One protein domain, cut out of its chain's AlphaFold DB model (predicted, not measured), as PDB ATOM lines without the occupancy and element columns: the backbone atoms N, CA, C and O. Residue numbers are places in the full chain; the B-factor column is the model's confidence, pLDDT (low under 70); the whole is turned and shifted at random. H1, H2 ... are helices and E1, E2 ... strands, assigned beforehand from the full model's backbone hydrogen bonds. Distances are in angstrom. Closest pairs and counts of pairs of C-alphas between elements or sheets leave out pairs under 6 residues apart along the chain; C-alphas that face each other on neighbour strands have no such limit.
ATOM      1  N   LEU A   5       7.348 -13.221 -17.767       95.38
ATOM      2  CA  LEU A   5       6.681 -12.754 -18.973       95.38
ATOM      3  C   LEU A   5       6.653 -11.229 -19.011       95.38
ATOM      4  O   LEU A   5       6.234 -10.573 -18.059       95.38
ATOM      5  N   ILE A   6       7.081 -10.666 -20.135       95.00
ATOM      6  CA  ILE A   6       6.855  -9.266 -20.487       95.00
ATOM      7  C   ILE A   6       5.856  -9.251 -21.635       95.00
ATOM      8  O   ILE A   6       6.133  -9.796 -22.704       95.00
ATOM      9  N   ILE A   7       4.709  -8.618 -21.408       95.06
ATOM     10  CA  ILE A   7       3.610  -8.542 -22.367       95.06
ATOM     11  C   ILE A   7       3.556  -7.113 -22.904       95.06
ATOM     12  O   ILE A   7       3.344  -6.165 -22.147       95.06
ATOM     13  N   ASN A   8       3.764  -6.954 -24.207       94.75
ATOM     14  CA  ASN A   8       3.668  -5.669 -24.890       94.75
ATOM     15  C   ASN A   8       2.483  -5.695 -25.856       94.75
ATOM     16  O   ASN A   8       2.323  -6.652 -26.611       94.75
ATOM     17  N   PHE A   9       1.690  -4.630 -25.851       94.25
ATOM     18  CA  PHE A   9       0.622  -4.408 -26.822       94.25
ATOM     19  C   PHE A   9       0.949  -3.201 -27.683       94.25
ATOM     20  O   PHE A   9       1.301  -2.149 -27.154       94.25
ATOM     21  N   TYR A  10       0.812  -3.353 -28.993       91.81
ATOM     22  CA  TYR A  10       0.984  -2.283 -29.963       91.81
ATOM     23  C   TYR A  10      -0.358  -2.049 -30.656       91.81
ATOM     24  O   TYR A  10      -0.747  -2.816 -31.539       91.81
ATOM     25  N   GLY A  11      -1.083  -1.029 -30.199       87.56
ATOM     26  CA  GLY A  11      -2.399  -0.678 -30.728       87.56
ATOM     27  C   GLY A  11      -2.319  -0.103 -32.140       87.56
ATOM     28  O   GLY A  11      -1.371   0.602 -32.483       87.56
ATOM     29  N   HIS A  12      -3.328  -0.403 -32.954       80.75
ATOM     30  CA  HIS A  12      -3.533   0.192 -34.266       80.75
ATOM     31  C   HIS A  12      -4.863   0.954 -34.264       80.75
ATOM     32  O   HIS A  12      -5.919   0.387 -34.553       80.75
ATOM     33  N   ASP A  13      -4.807   2.253 -33.959       68.69
ATOM     34  CA  ASP A  13      -5.989   3.090 -33.693       68.69
ATOM     35  C   ASP A  13      -7.058   3.029 -34.794       68.69
ATOM     36  O   ASP A  13      -8.251   3.036 -34.507       68.69
ATOM     37  N   ALA A  14      -6.656   2.902 -36.063       71.31
ATOM     38  CA  ALA A  14      -7.602   2.856 -37.180       71.31
ATOM     39  C   ALA A  14      -8.431   1.558 -37.264       71.31
ATOM     40  O   ALA A  14      -9.428   1.530 -37.982       71.31
ATOM     41  N   LEU A  15      -8.015   0.481 -36.590       76.88
ATOM     42  CA  LEU A  15      -8.624  -0.849 -36.719       76.88
ATOM     43  C   LEU A  15      -9.189  -1.391 -35.393       76.88
ATOM     44  O   LEU A  15      -9.731  -2.491 -35.386       76.88
ATOM     45  N   ASP A  16      -9.063  -0.643 -34.289       84.00
ATOM     46  CA  ASP A  16      -9.440  -1.060 -32.920       84.00
ATOM     47  C   ASP A  16      -8.890  -2.443 -32.502       84.00
ATOM     48  O   ASP A  16      -9.460  -3.191 -31.703       84.00
ATOM     49  N   VAL A  17      -7.733  -2.792 -33.057       87.62
ATOM     50  CA  VAL A  17      -7.000  -4.027 -32.780       87.62
ATOM     51  C   VAL A  17      -5.524  -3.704 -32.616       87.62
ATOM     52  O   VAL A  17      -5.058  -2.647 -33.039       87.62
ATOM     53  N   GLY A  18      -4.765  -4.621 -32.029       88.94
ATOM     54  CA  GLY A  18      -3.319  -4.478 -31.937       88.94
ATOM     55  C   GLY A  18      -2.559  -5.791 -32.033       88.94
ATOM     56  O   GLY A  18      -3.132  -6.885 -32.021       88.94
ATOM     57  N   LEU A  19      -1.243  -5.642 -32.140       91.12
ATOM     58  CA  LEU A  19      -0.266  -6.722 -32.066       91.12
ATOM     59  C   LEU A  19       0.076  -6.981 -30.599       91.12
ATOM     60  O   LEU A  19       0.393  -6.046 -29.860       91.12
ATOM     61  N   ILE A  20       0.079  -8.248 -30.196       92.88
ATOM     62  CA  ILE A  20       0.590  -8.673 -28.894       92.88
ATOM     63  C   ILE A  20       1.928  -9.369 -29.064       92.88
ATOM     64  O   ILE A  20       2.077 -10.296 -29.854       92.88
ATOM     65  N   GLU A  21       2.896  -8.919 -28.277       93.69
ATOM     66  CA  GLU A  21       4.228  -9.493 -28.186       93.69
ATOM     67  C   GLU A  21       4.446 -10.007 -26.760       93.69
ATOM     68  O   GLU A  21       4.461  -9.240 -25.791       93.69
ATOM     69  N   ILE A  22       4.624 -11.319 -26.630       94.12
ATOM     70  CA  ILE A  22       4.881 -12.002 -25.365       94.12
ATOM     71  C   ILE A  22       6.339 -12.428 -25.357       94.12
ATOM     72  O   ILE A  22       6.779 -13.263 -26.144       94.12
ATOM     73  N   ASN A  23       7.103 -11.840 -24.445       94.06
ATOM     74  CA  ASN A  23       8.513 -12.131 -24.257       94.06
ATOM     75  C   ASN A  23       8.689 -12.961 -22.995       94.06
ATOM     76  O   ASN A  23       8.473 -12.471 -21.884       94.06
ATOM     77  N   ARG A  24       9.125 -14.205 -23.160       94.88
ATOM     78  CA  ARG A  24       9.498 -15.082 -22.061       94.88
ATOM     79  C   ARG A  24      10.993 -14.967 -21.801       94.88
ATOM     80  O   ARG A  24      11.802 -15.302 -22.663       94.88
ATOM     81  N   ILE A  25      11.352 -14.549 -20.594       93.88
ATOM     82  CA  ILE A  25      12.726 -14.581 -20.090       93.88
ATOM     83  C   ILE A  25      12.867 -15.859 -19.269       93.88
ATOM     84  O   ILE A  25      12.195 -16.025 -18.252       93.88
ATOM     85  N   LYS A  26      13.721 -16.786 -19.696       91.12
ATOM     86  CA  LYS A  26      14.006 -18.018 -18.949       91.12
ATOM     87  C   LYS A  26      15.035 -17.755 -17.841       91.12
ATOM     88  O   LYS A  26      15.754 -16.758 -17.848       91.12
ATOM     89  N   ARG A  27      15.154 -18.674 -16.871       88.06
ATOM     90  CA  ARG A  27      16.096 -18.534 -15.733       88.06
ATOM     91  C   ARG A  27      17.562 -18.389 -16.162       88.06
ATOM     92  O   ARG A  27      18.330 -17.717 -15.476       88.06
ATOM     93  N   ASN A  28      17.926 -19.004 -17.288       89.62
ATOM     94  CA  ASN A  28      19.249 -18.923 -17.915       89.62
ATOM     95  C   ASN A  28      19.487 -17.606 -18.686       89.62
ATOM     96  O   ASN A  28      20.569 -17.425 -19.230       89.62
ATOM     97  N   GLY A  29      18.503 -16.701 -18.740       88.00
ATOM     98  CA  GLY A  29      18.573 -15.441 -19.483       88.00
ATOM     99  C   GLY A  29      18.168 -15.546 -20.957       88.00
ATOM    100  O   GLY A  29      18.163 -14.533 -21.647       88.00
ATOM    101  N   GLU A  30      17.809 -16.736 -21.446       92.19
ATOM    102  CA  GLU A  30      17.329 -16.917 -22.817       92.19
ATOM    103  C   GLU A  30      15.986 -16.201 -23.018       92.19
ATOM    104  O   GLU A  30      15.065 -16.345 -22.205       92.19
ATOM    105  N   LEU A  31      15.888 -15.444 -24.111       91.62
ATOM    106  CA  LEU A  31      14.690 -14.724 -24.522       91.62
ATOM    107  C   LEU A  31      13.969 -15.504 -25.621       91.62
ATOM    108  O   LEU A  31      14.551 -15.795 -26.664       91.62
ATOM    109  N   GLN A  32      12.689 -15.787 -25.402       93.12
ATOM    110  CA  GLN A  32      11.794 -16.335 -26.413       93.12
ATOM    111  C   GLN A  32      10.650 -15.347 -26.657       93.12
ATOM    112  O   GLN A  32       9.925 -15.005 -25.724       93.12
ATOM    113  N   THR A  33      10.502 -14.884 -27.897       92.75
ATOM    114  CA  THR A  33       9.496 -13.888 -28.287       92.75
ATOM    115  C   THR A  33       8.419 -14.542 -29.139       92.75
ATOM    116  O   THR A  33       8.732 -15.251 -30.095       92.75
ATOM    117  N   PHE A  34       7.162 -14.278 -28.798       92.19
ATOM    118  CA  PHE A  34       5.989 -14.686 -29.558       92.19
ATOM    119  C   PHE A  34       5.210 -13.442 -29.976       92.19
ATOM    120  O   PHE A  34       4.953 -12.578 -29.140       92.19
ATOM    121  N   GLU A  35       4.840 -13.354 -31.248       90.44
ATOM    122  CA  GLU A  35       4.110 -12.219 -31.816       90.44
ATOM    123  C   GLU A  35       2.805 -12.731 -32.431       90.44
ATOM    124  O   GLU A  35       2.828 -13.638 -33.263       90.44
ATOM    125  N   PHE A  36       1.676 -12.156 -32.019       86.69
ATOM    126  CA  PHE A  36       0.348 -12.514 -32.511       86.69
ATOM    127  C   PHE A  36      -0.414 -11.272 -32.930       86.69
ATOM    128  O   PHE A  36      -0.457 -10.270 -32.210       86.69
ATOM    129  N   HIS A  37      -1.048 -11.363 -34.091       71.12
ATOM    130  CA  HIS A  37      -1.953 -10.338 -34.571       71.12
ATOM    131  C   HIS A  37      -3.329 -10.576 -33.939       71.12
ATOM    132  O   HIS A  37      -3.799 -11.710 -33.896       71.12
ATOM    133  N   LEU A  38      -3.964  -9.486 -33.496       66.25
ATOM    134  CA  LEU A  38      -5.384  -9.382 -33.144       66.25
ATOM    135  C   LEU A  38      -5.746  -9.778 -31.708       66.25
ATOM    136  O   LEU A  38      -6.274 -10.849 -31.418       66.25
ATOM    137  N   CYS A  39      -5.581  -8.796 -30.829       76.00
ATOM    138  CA  CYS A  39      -6.472  -8.583 -29.696       76.00
ATOM    139  C   CYS A  39      -7.187  -7.242 -29.900       76.00
ATOM    140  O   CYS A  39      -6.556  -6.284 -30.358       76.00
ATOM    141  N   LYS A  40      -8.476  -7.147 -29.551       88.31
ATOM    142  CA  LYS A  40      -9.162  -5.847 -29.522       88.31
ATOM    143  C   LYS A  40      -8.506  -4.953 -28.482       88.31
ATOM    144  O   LYS A  40      -8.164  -5.412 -27.389       88.31
ATOM    145  N   THR A  41      -8.374  -3.670 -28.789       88.88
ATOM    146  CA  THR A  41      -7.749  -2.702 -27.876       88.88
ATOM    147  C   THR A  41      -8.473  -2.654 -26.529       88.88
ATOM    148  O   THR A  41      -7.838  -2.609 -25.475       88.88
ATOM    149  N   LYS A  42      -9.811  -2.737 -26.540       90.62
ATOM    150  CA  LYS A  42     -10.627  -2.803 -25.320       90.62
ATOM    151  C   LYS A  42     -10.273  -4.002 -24.432       90.62
ATOM    152  O   LYS A  42     -10.090  -3.820 -23.230       90.62
ATOM    153  N   ASP A  43     -10.152  -5.189 -25.020       92.12
ATOM    154  CA  ASP A  43      -9.899  -6.431 -24.281       92.12
ATOM    155  C   ASP A  43      -8.511  -6.393 -23.627       92.12
ATOM    156  O   ASP A  43      -8.350  -6.767 -22.464       92.12
ATOM    157  N   PHE A  44      -7.511  -5.835 -24.325       93.25
ATOM    158  CA  PHE A  44      -6.185  -5.629 -23.746       93.25
ATOM    159  C   PHE A  44      -6.208  -4.647 -22.569       93.25
ATOM    160  O   PHE A  44      -5.585  -4.899 -21.535       93.25
ATOM    161  N   HIS A  45      -6.926  -3.528 -22.693       91.31
ATOM    162  CA  HIS A  45      -7.028  -2.551 -21.609       91.31
ATOM    163  C   HIS A  45      -7.721  -3.123 -20.369       91.31
ATOM    164  O   HIS A  45      -7.255  -2.889 -19.250       91.31
ATOM    165  N   GLU A  46      -8.787  -3.901 -20.551       94.25
ATOM    166  CA  GLU A  46      -9.451  -4.611 -19.457       94.25
ATOM    167  C   GLU A  46      -8.509  -5.630 -18.802       94.25
ATOM    168  O   GLU A  46      -8.358  -5.643 -17.580       94.25
ATOM    169  N   PHE A  47      -7.788  -6.411 -19.608       95.06
ATOM    170  CA  PHE A  47      -6.786  -7.355 -19.124       95.06
ATOM    171  C   PHE A  47      -5.684  -6.672 -18.300       95.06
ATOM    172  O   PHE A  47      -5.399  -7.087 -17.174       95.06
ATOM    173  N   LYS A  48      -5.100  -5.584 -18.816       93.50
ATOM    174  CA  LYS A  48      -4.070  -4.797 -18.122       93.50
ATOM    175  C   LYS A  48      -4.593  -4.230 -16.799       93.50
ATOM    176  O   LYS A  48      -3.890  -4.291 -15.788       93.50
ATOM    177  N   LYS A  49      -5.824  -3.703 -16.787       93.31
ATOM    178  CA  LYS A  49      -6.483  -3.194 -15.576       93.31
ATOM    179  C   LYS A  49      -6.654  -4.297 -14.533       93.31
ATOM    180  O   LYS A  49      -6.247  -4.113 -13.388       93.31
ATOM    181  N   ASN A  50      -7.183  -5.451 -14.929       96.00
ATOM    182  CA  ASN A  50      -7.416  -6.569 -14.018       96.00
ATOM    183  C   ASN A  50      -6.115  -7.089 -13.387       96.00
ATOM    184  O   ASN A  50      -6.094  -7.348 -12.186       96.00
ATOM    185  N   ILE A  51      -5.016  -7.158 -14.149       94.69
ATOM    186  CA  ILE A  51      -3.696  -7.513 -13.598       94.69
ATOM    187  C   ILE A  51      -3.257  -6.514 -12.525       94.69
ATOM    188  O   ILE A  51      -2.826  -6.926 -11.447       94.69
ATOM    189  N   LYS A  52      -3.392  -5.205 -12.779       92.00
ATOM    190  CA  LYS A  52      -3.052  -4.162 -11.795       92.00
ATOM    191  C   LYS A  52      -3.890  -4.298 -10.518       92.00
ATOM    192  O   LYS A  52      -3.374  -4.120  -9.419       92.00
ATOM    193  N   GLU A  53      -5.163  -4.648 -10.666       95.06
ATOM    194  CA  GLU A  53      -6.114  -4.849  -9.568       95.06
ATOM    195  C   GLU A  53      -6.018  -6.239  -8.910       95.06
ATOM    196  O   GLU A  53      -6.829  -6.547  -8.038       95.06
ATOM    197  N   LYS A  54      -5.036  -7.071  -9.296       94.75
ATOM    198  CA  LYS A  54      -4.843  -8.448  -8.796       94.75
ATOM    199  C   LYS A  54      -6.092  -9.319  -8.951       94.75
ATOM    200  O   LYS A  54      -6.436 -10.112  -8.076       94.75
ATOM    201  N   ARG A  55      -6.795  -9.159 -10.069       96.00
ATOM    202  CA  ARG A  55      -7.962  -9.963 -10.432       96.00
ATOM    203  C   ARG A  55      -7.555 -11.027 -11.429       96.00
ATOM    204  O   ARG A  55      -6.817 -10.747 -12.373       96.00
ATOM    205  N   ARG A  56      -8.115 -12.225 -11.263       96.69
ATOM    206  CA  ARG A  56      -8.014 -13.268 -12.279       96.69
ATOM    207  C   ARG A  56      -8.570 -12.746 -13.599       96.69
ATOM    208  O   ARG A  56      -9.684 -12.229 -13.644       96.69
ATOM    209  N   THR A  57      -7.801 -12.887 -14.667       97.12
ATOM    210  CA  THR A  57      -8.154 -12.354 -15.982       97.12
ATOM    211  C   THR A  57      -7.611 -13.237 -17.092       97.12
ATOM    212  O   THR A  57      -6.768 -14.108 -16.867       97.12
ATOM    213  N   PHE A  58      -8.105 -13.027 -18.303       95.19
ATOM    214  CA  PHE A  58      -7.639 -13.737 -19.479       95.19
ATOM    215  C   PHE A  58      -7.602 -12.816 -20.694       95.19
ATOM    216  O   PHE A  58      -8.262 -11.779 -20.727       95.19
ATOM    217  N   LEU A  59      -6.817 -13.217 -21.683       94.06
ATOM    218  CA  LEU A  59      -6.709 -12.568 -22.973       94.06
ATOM    219  C   LEU A  59      -6.618 -13.635 -24.052       94.06
ATOM    220  O   LEU A  59      -5.832 -14.574 -23.927       94.06
ATOM    221  N   ILE A  60      -7.425 -13.498 -25.096       90.75
ATOM    222  CA  ILE A  60      -7.463 -14.437 -26.213       90.75
ATOM    223  C   ILE A  60      -7.154 -13.646 -27.477       90.75
ATOM    224  O   ILE A  60      -7.761 -12.603 -27.719       90.75
ATOM    225  N   GLY A  61      -6.195 -14.139 -28.255       88.25
ATOM    226  CA  GLY A  61      -5.978 -13.680 -29.621       88.25
ATOM    227  C   GLY A  61      -6.775 -14.542 -30.582       88.25
ATOM    228  O   GLY A  61      -6.732 -15.770 -30.483       88.25
ATOM    229  N   GLU A  62      -7.487 -13.919 -31.516       83.56
ATOM    230  CA  GLU A  62      -8.224 -14.623 -32.568       83.56
ATOM    231  C   GLU A  62      -7.887 -14.034 -33.938       83.56
ATOM    232  O   GLU A  62      -8.075 -12.845 -34.184       83.56
ATOM    233  N   GLU A  63      -7.430 -14.885 -34.853       77.25
ATOM    234  CA  GLU A  63      -7.134 -14.537 -36.239       77.25
ATOM    235  C   GLU A  63      -8.089 -15.305 -37.158       77.25
ATOM    236  O   GLU A  63      -8.092 -16.535 -37.193       77.25
ATOM    237  N   ASN A  64      -8.953 -14.583 -37.879       76.81
ATOM    238  CA  ASN A  64      -9.966 -15.161 -38.776       76.81
ATOM    239  C   ASN A  64     -10.878 -16.218 -38.109       76.81
ATOM    240  O   ASN A  64     -11.260 -17.206 -38.733       76.81
ATOM    241  N   GLY A  65     -11.224 -16.018 -36.832       75.50
ATOM    242  CA  GLY A  65     -12.047 -16.953 -36.053       75.50
ATOM    243  C   GLY A  65     -11.289 -18.169 -35.507       75.50
ATOM    244  O   GLY A  65     -11.903 -19.054 -34.914       75.50
ATOM    245  N   VAL A  66      -9.965 -18.216 -35.680       80.25
ATOM    246  CA  VAL A  66      -9.085 -19.235 -35.102       80.25
ATOM    247  C   VAL A  66      -8.324 -18.627 -33.930       80.25
ATOM    248  O   VAL A  66      -7.686 -17.586 -34.070       80.25
ATOM    249  N   ARG A  67      -8.363 -19.282 -32.766       84.62
ATOM    250  CA  ARG A  67      -7.587 -18.843 -31.599       84.62
ATOM    251  C   ARG A  67      -6.092 -18.948 -31.886       84.62
ATOM    252  O   ARG A  67      -5.575 -20.046 -32.091       84.62
ATOM    253  N   SER A  68      -5.412 -17.808 -31.881       88.06
ATOM    254  CA  SER A  68      -3.975 -17.692 -32.120       88.06
ATOM    255  C   SER A  68      -3.168 -17.806 -30.826       88.06
ATOM    256  O   SER A  68      -2.053 -18.319 -30.857       88.06
ATOM    257  N   PHE A  69      -3.736 -17.418 -29.679       91.62
ATOM    258  CA  PHE A  69      -3.170 -17.692 -28.356       91.62
ATOM    259  C   PHE A  69      -4.208 -17.535 -27.232       91.62
ATOM    260  O   PHE A  69      -5.243 -16.890 -27.407       91.62
ATOM    261  N   GLU A  70      -3.890 -18.060 -26.047       93.56
ATOM    262  CA  GLU A  70      -4.605 -17.789 -24.796       93.56
ATOM    263  C   GLU A  70      -3.608 -17.411 -23.696       93.56
ATOM    264  O   GLU A  70      -2.577 -18.060 -23.519       93.56
ATOM    265  N   LEU A  71      -3.917 -16.372 -22.929       95.50
ATOM    266  CA  LEU A  71      -3.133 -15.939 -21.782       95.50
ATOM    267  C   LEU A  71      -4.054 -15.805 -20.575       95.50
ATOM    268  O   LEU A  71      -4.942 -14.961 -20.566       95.50
ATOM    269  N   LEU A  72      -3.844 -16.631 -19.556       97.00
ATOM    270  CA  LEU A  72      -4.601 -16.608 -18.310       97.00
ATOM    271  C   LEU A  72      -3.681 -16.116 -17.205       97.00
ATOM    272  O   LEU A  72      -2.570 -16.619 -17.088       97.00
ATOM    273  N   VAL A  73      -4.133 -15.162 -16.399       97.50
ATOM    274  CA  VAL A  73      -3.358 -14.632 -15.273       97.50
ATOM    275  C   VAL A  73      -4.192 -14.730 -14.005       97.50
ATOM    276  O   VAL A  73      -5.358 -14.328 -13.995       97.50
ATOM    277  N   ASP A  74      -3.616 -15.309 -12.955       97.19
ATOM    278  CA  ASP A  74      -4.250 -15.416 -11.640       97.19
ATOM    279  C   ASP A  74      -4.065 -14.139 -10.795       97.19
ATOM    280  O   ASP A  74      -3.336 -13.214 -11.158       97.19
ATOM    281  N   GLU A  75      -4.724 -14.079  -9.640       96.56
ATOM    282  CA  GLU A  75      -4.608 -12.972  -8.681       96.56
ATOM    283  C   GLU A  75      -3.191 -12.771  -8.109       96.56
ATOM    284  O   GLU A  75      -2.870 -11.694  -7.600       96.56
ATOM    285  N   ASN A  76      -2.327 -13.786  -8.202       95.50
ATOM    286  CA  ASN A  76      -0.946 -13.724  -7.733       95.50
ATOM    287  C   ASN A  76       0.007 -13.183  -8.808       95.50
ATOM    288  O   ASN A  76       1.145 -12.838  -8.481       95.50
ATOM    289  N   GLY A  77      -0.443 -13.072 -10.060       94.25
ATOM    290  CA  GLY A  77       0.352 -12.634 -11.204       94.25
ATOM    291  C   GLY A  77       1.074 -13.768 -11.936       94.25
ATOM    292  O   GLY A  77       1.962 -13.489 -12.743       94.25
ATOM    293  N   TYR A  78       0.727 -15.035 -11.687       96.62
ATOM    294  CA  TYR A  78       1.199 -16.155 -12.502       96.62
ATOM    295  C   TYR A  78       0.407 -16.220 -13.805       96.62
ATOM    296  O   TYR A  78      -0.823 -16.260 -13.799       96.62
ATOM    297  N   GLY A  79       1.129 -16.203 -14.925       96.12
ATOM    298  CA  GLY A  79       0.566 -16.277 -16.263       96.12
ATOM    299  C   GLY A  79       0.745 -17.662 -16.873       96.12
ATOM    300  O   GLY A  79       1.875 -18.122 -17.031       96.12
ATOM    301  N   THR A  80      -0.351 -18.295 -17.283       96.94
ATOM    302  CA  THR A  80      -0.351 -19.462 -18.170       96.94
ATOM    303  C   THR A  80      -0.551 -18.985 -19.601       96.94
ATOM    304  O   THR A  80      -1.600 -18.433 -19.935       96.94
ATOM    305  N   PHE A  81       0.441 -19.212 -20.455       95.56
ATOM    306  CA  PHE A  81       0.382 -18.862 -21.869       95.56
ATOM    307  C   PHE A  81       0.273 -20.117 -22.732       95.56
ATOM    308  O   PHE A  81       1.102 -21.019 -22.606       95.56
ATOM    309  N   ARG A  82      -0.722 -20.153 -23.623       94.12
ATOM    310  CA  ARG A  82      -0.982 -21.247 -24.564       94.12
ATOM    311  C   ARG A  82      -0.973 -20.741 -25.996       94.12
ATOM    312  O   ARG A  82      -1.545 -19.693 -26.283       94.12
ATOM    313  N   TYR A  83      -0.365 -21.501 -26.897       91.44
ATOM    314  CA  TYR A  83      -0.269 -21.156 -28.314       91.44
ATOM    315  C   TYR A  83      -0.211 -22.416 -29.190       91.44
ATOM    316  O   TYR A  83       0.288 -23.457 -28.743       91.44
ATOM    317  N   PRO A  84      -0.735 -22.356 -30.423       86.38
ATOM    318  CA  PRO A  84      -0.647 -23.447 -31.378       86.38
ATOM    319  C   PRO A  84       0.758 -23.536 -31.998       86.38
ATOM    320  O   PRO A  84       1.385 -22.525 -32.311       86.38
ATOM    321  N   GLU A  85       1.237 -24.758 -32.222       82.06
ATOM    322  CA  GLU A  85       2.376 -25.080 -33.089       82.06
ATOM    323  C   GLU A  85       1.920 -25.978 -34.253       82.06
ATOM    324  O   GLU A  85       0.839 -26.570 -34.221       82.06
ATOM    325  N   TRP A  86       2.764 -26.111 -35.283       75.44
ATOM    326  CA  TRP A  86       2.510 -26.991 -36.428       75.44
ATOM    327  C   TRP A  86       2.111 -28.416 -35.998       75.44
ATOM    328  O   TRP A  86       2.794 -29.052 -35.192       75.44
ATOM    329  N   GLY A  87       1.029 -28.936 -36.592       69.44
ATOM    330  CA  GLY A  87       0.530 -30.298 -36.359       69.44
ATOM    331  C   GLY A  87      -0.472 -30.434 -35.207       69.44
ATOM    332  O   GLY A  87      -0.413 -31.430 -34.487       69.44
ATOM    333  N   ASP A  88      -1.346 -29.438 -35.020       68.00
ATOM    334  CA  ASP A  88      -2.432 -29.392 -34.018       68.00
ATOM    335  C   ASP A  88      -1.977 -29.548 -32.557       68.00
ATOM    336  O   ASP A  88      -2.748 -29.917 -31.670       68.00
ATOM    337  N   ARG A  89      -0.702 -29.261 -32.274       83.19
ATOM    338  CA  ARG A  89      -0.152 -29.340 -30.919       83.19
ATOM    339  C   ARG A  89      -0.243 -27.980 -30.253       83.19
ATOM    340  O   ARG A  89       0.472 -27.054 -30.623       83.19
ATOM    341  N   THR A  90      -1.064 -27.877 -29.216       90.00
ATOM    342  CA  THR A  90      -1.022 -26.734 -28.299       90.00
ATOM    343  C   THR A  90       0.174 -26.879 -27.364       90.00
ATOM    344  O   THR A  90       0.347 -27.909 -26.706       90.00
ATOM    345  N   LYS A  91       1.011 -25.845 -27.298       92.69
ATOM    346  CA  LYS A  91       2.049 -25.700 -26.278       92.69
ATOM    347  C   LYS A  91       1.566 -24.782 -25.179       92.69
ATOM    348  O   LYS A  91       0.806 -23.851 -25.429       92.69
ATOM    349  N   GLU A  92       2.073 -25.017 -23.976       94.56
ATOM    350  CA  GLU A  92       1.860 -24.116 -22.857       94.56
ATOM    351  C   GLU A  92       3.115 -23.951 -22.006       94.56
ATOM    352  O   GLU A  92       3.987 -24.825 -21.948       94.56
ATOM    353  N   PHE A  93       3.209 -22.800 -21.354       93.50
ATOM    354  CA  PHE A  93       4.142 -22.572 -20.266       93.50
ATOM    355  C   PHE A  93       3.532 -21.652 -19.216       93.50
ATOM    356  O   PHE A  93       2.608 -20.885 -19.492       93.50
ATOM    357  N   GLU A  94       4.100 -21.719 -18.018       94.56
ATOM    358  CA  GLU A  94       3.712 -20.894 -16.886       94.56
ATOM    359  C   GLU A  94       4.924 -20.123 -16.372       94.56
ATOM    360  O   GLU A  94       6.001 -20.693 -16.179       94.56
ATOM    361  N   ASP A  95       4.757 -18.818 -16.190       95.69
ATOM    362  CA  ASP A  95       5.782 -17.925 -15.663       95.69
ATOM    363  C   ASP A  95       5.124 -16.683 -15.032       95.69
ATOM    364  O   ASP A  95       3.974 -16.344 -15.310       95.69
ATOM    365  N   TYR A  96       5.863 -15.984 -14.169       95.56
ATOM    366  CA  TYR A  96       5.360 -14.780 -13.503       95.56
ATOM    367  C   TYR A  96       5.257 -13.598 -14.474       95.56
ATOM    368  O   TYR A  96       6.192 -13.342 -15.236       95.56
ATOM    369  N   VAL A  97       4.172 -12.828 -14.417       96.25
ATOM    370  CA  VAL A  97       4.025 -11.597 -15.200       96.25
ATOM    371  C   VAL A  97       4.902 -10.499 -14.599       96.25
ATOM    372  O   VAL A  97       4.641  -9.985 -13.516       96.25
ATOM    373  N   LEU A  98       5.958 -10.120 -15.316       95.00
ATOM    374  CA  LEU A  98       6.892  -9.073 -14.894       95.00
ATOM    375  C   LEU A  98       6.380  -7.679 -15.244       95.00
ATOM    376  O   LEU A  98       6.581  -6.739 -14.480       95.00
ATOM    377  N   SER A  99       5.769  -7.524 -16.419       93.56
ATOM    378  CA  SER A  99       5.186  -6.250 -16.844       93.56
ATOM    379  C   SER A  99       4.187  -6.430 -17.983       93.56
ATOM    380  O   SER A  99       4.301  -7.363 -18.780       93.56
ATOM    381  N   VAL A 100       3.241  -5.493 -18.057       94.12
ATOM    382  CA  VAL A 100       2.245  -5.372 -19.125       94.12
ATOM    383  C   VAL A 100       2.236  -3.918 -19.587       94.12
ATOM    384  O   VAL A 100       1.899  -3.032 -18.799       94.12
ATOM    385  N   LYS A 101       2.649  -3.650 -20.828       93.25
ATOM    386  CA  LYS A 101       2.879  -2.282 -21.329       93.25
ATOM    387  C   LYS A 101       2.156  -2.021 -22.649       93.25
ATOM    388  O   LYS A 101       2.177  -2.880 -23.530       93.25
ATOM    389  N   ASN A 102       1.589  -0.822 -22.804       92.31
ATOM    390  CA  ASN A 102       1.198  -0.307 -24.116       92.31
ATOM    391  C   ASN A 102       2.424   0.308 -24.777       92.31
ATOM    392  O   ASN A 102       3.113   1.134 -24.182       92.31
ATOM    393  N   LYS A 103       2.704  -0.071 -26.011       93.38
ATOM    394  CA  LYS A 103       3.841   0.421 -26.771       93.38
ATOM    395  C   LYS A 103       3.407   0.923 -28.133       93.38
ATOM    396  O   LYS A 103       2.344   0.583 -28.638       93.38
TER     397      LYS A 103
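AT A GLANCE: This is residues 5 to 103 of the 182 residues of an uncharacterized protein of Bacillus swezeyi (UniProt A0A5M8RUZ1). One seven-stranded sheet is folded back on itself into two facing leaves, E3 E2 E1 and E6 E5 E4, their strands crossed and E7 the hinge. It is curled like part of a barrel round H1. The printed part has 99 residues, in the order E1 E2 E3 H1 E4 E5 E6 E7; the mixed sheet runs E3 E2 E1 E7 E6 E5 E4. It is mostly strand and compact, with a radius of gyration of the C-alphas of 13.0 A and spans of 39 by 37 by 22 A.

IN THESE COORDINATES: E1, residues 5 to 12, begins at C-alpha 5 (6.681, -12.754, -18.973). E2 is residues 17 to 25, 25.7 A long, and E3 residues 31 to 40, 25.9 A. H1, residues 41 to 52, measures 16.8 A. E4 is residues 57 to 63, E5 66 to 73 and E6 78 to 85. E7, residues 89 to 103, measures 30.3 A and ends at C-alpha 103 (3.841, 0.421, -26.771).

HOW THE PARTS SIT: E1 E2 E3 and E4 E5 E6 E7 are meanders, each strand the antiparallel neighbour of the one before; N 8 and O 21 are 2.9 A apart, N 22 and O 34 2.8 A, N 59 and O 71 2.8 A, N 72 and O 80 2.9 A. E7 bends by 97 degrees at residue 96: residues 89 to 96 pair with E6, N 81 to O 93 at 2.9 A, and 97 to 103 with parallel E1, N 7 to O 99 at 2.9 A. E3 bends by 66 degrees at residue 37. The closest C-alphas of edge strands E3 and E4, Cys 39 and Gly 61, are 5.1 A apart. H1 is on the sheet; its closest C-alphas to E4 are Phe 47 and Thr 57, 6.1 A. In H1 every O i to N i+4 pair is within hydrogen-bond range. E1 and E5 are apart.

THE WHOLE: The farthest C-alphas, Ala 14 and Asn 28, are 39.6 A apart. The printed part has no cut, and its links are tight. Mean pLDDT of the printed part is 89.9; residues 13, 38 and 87 to 88 are under 70.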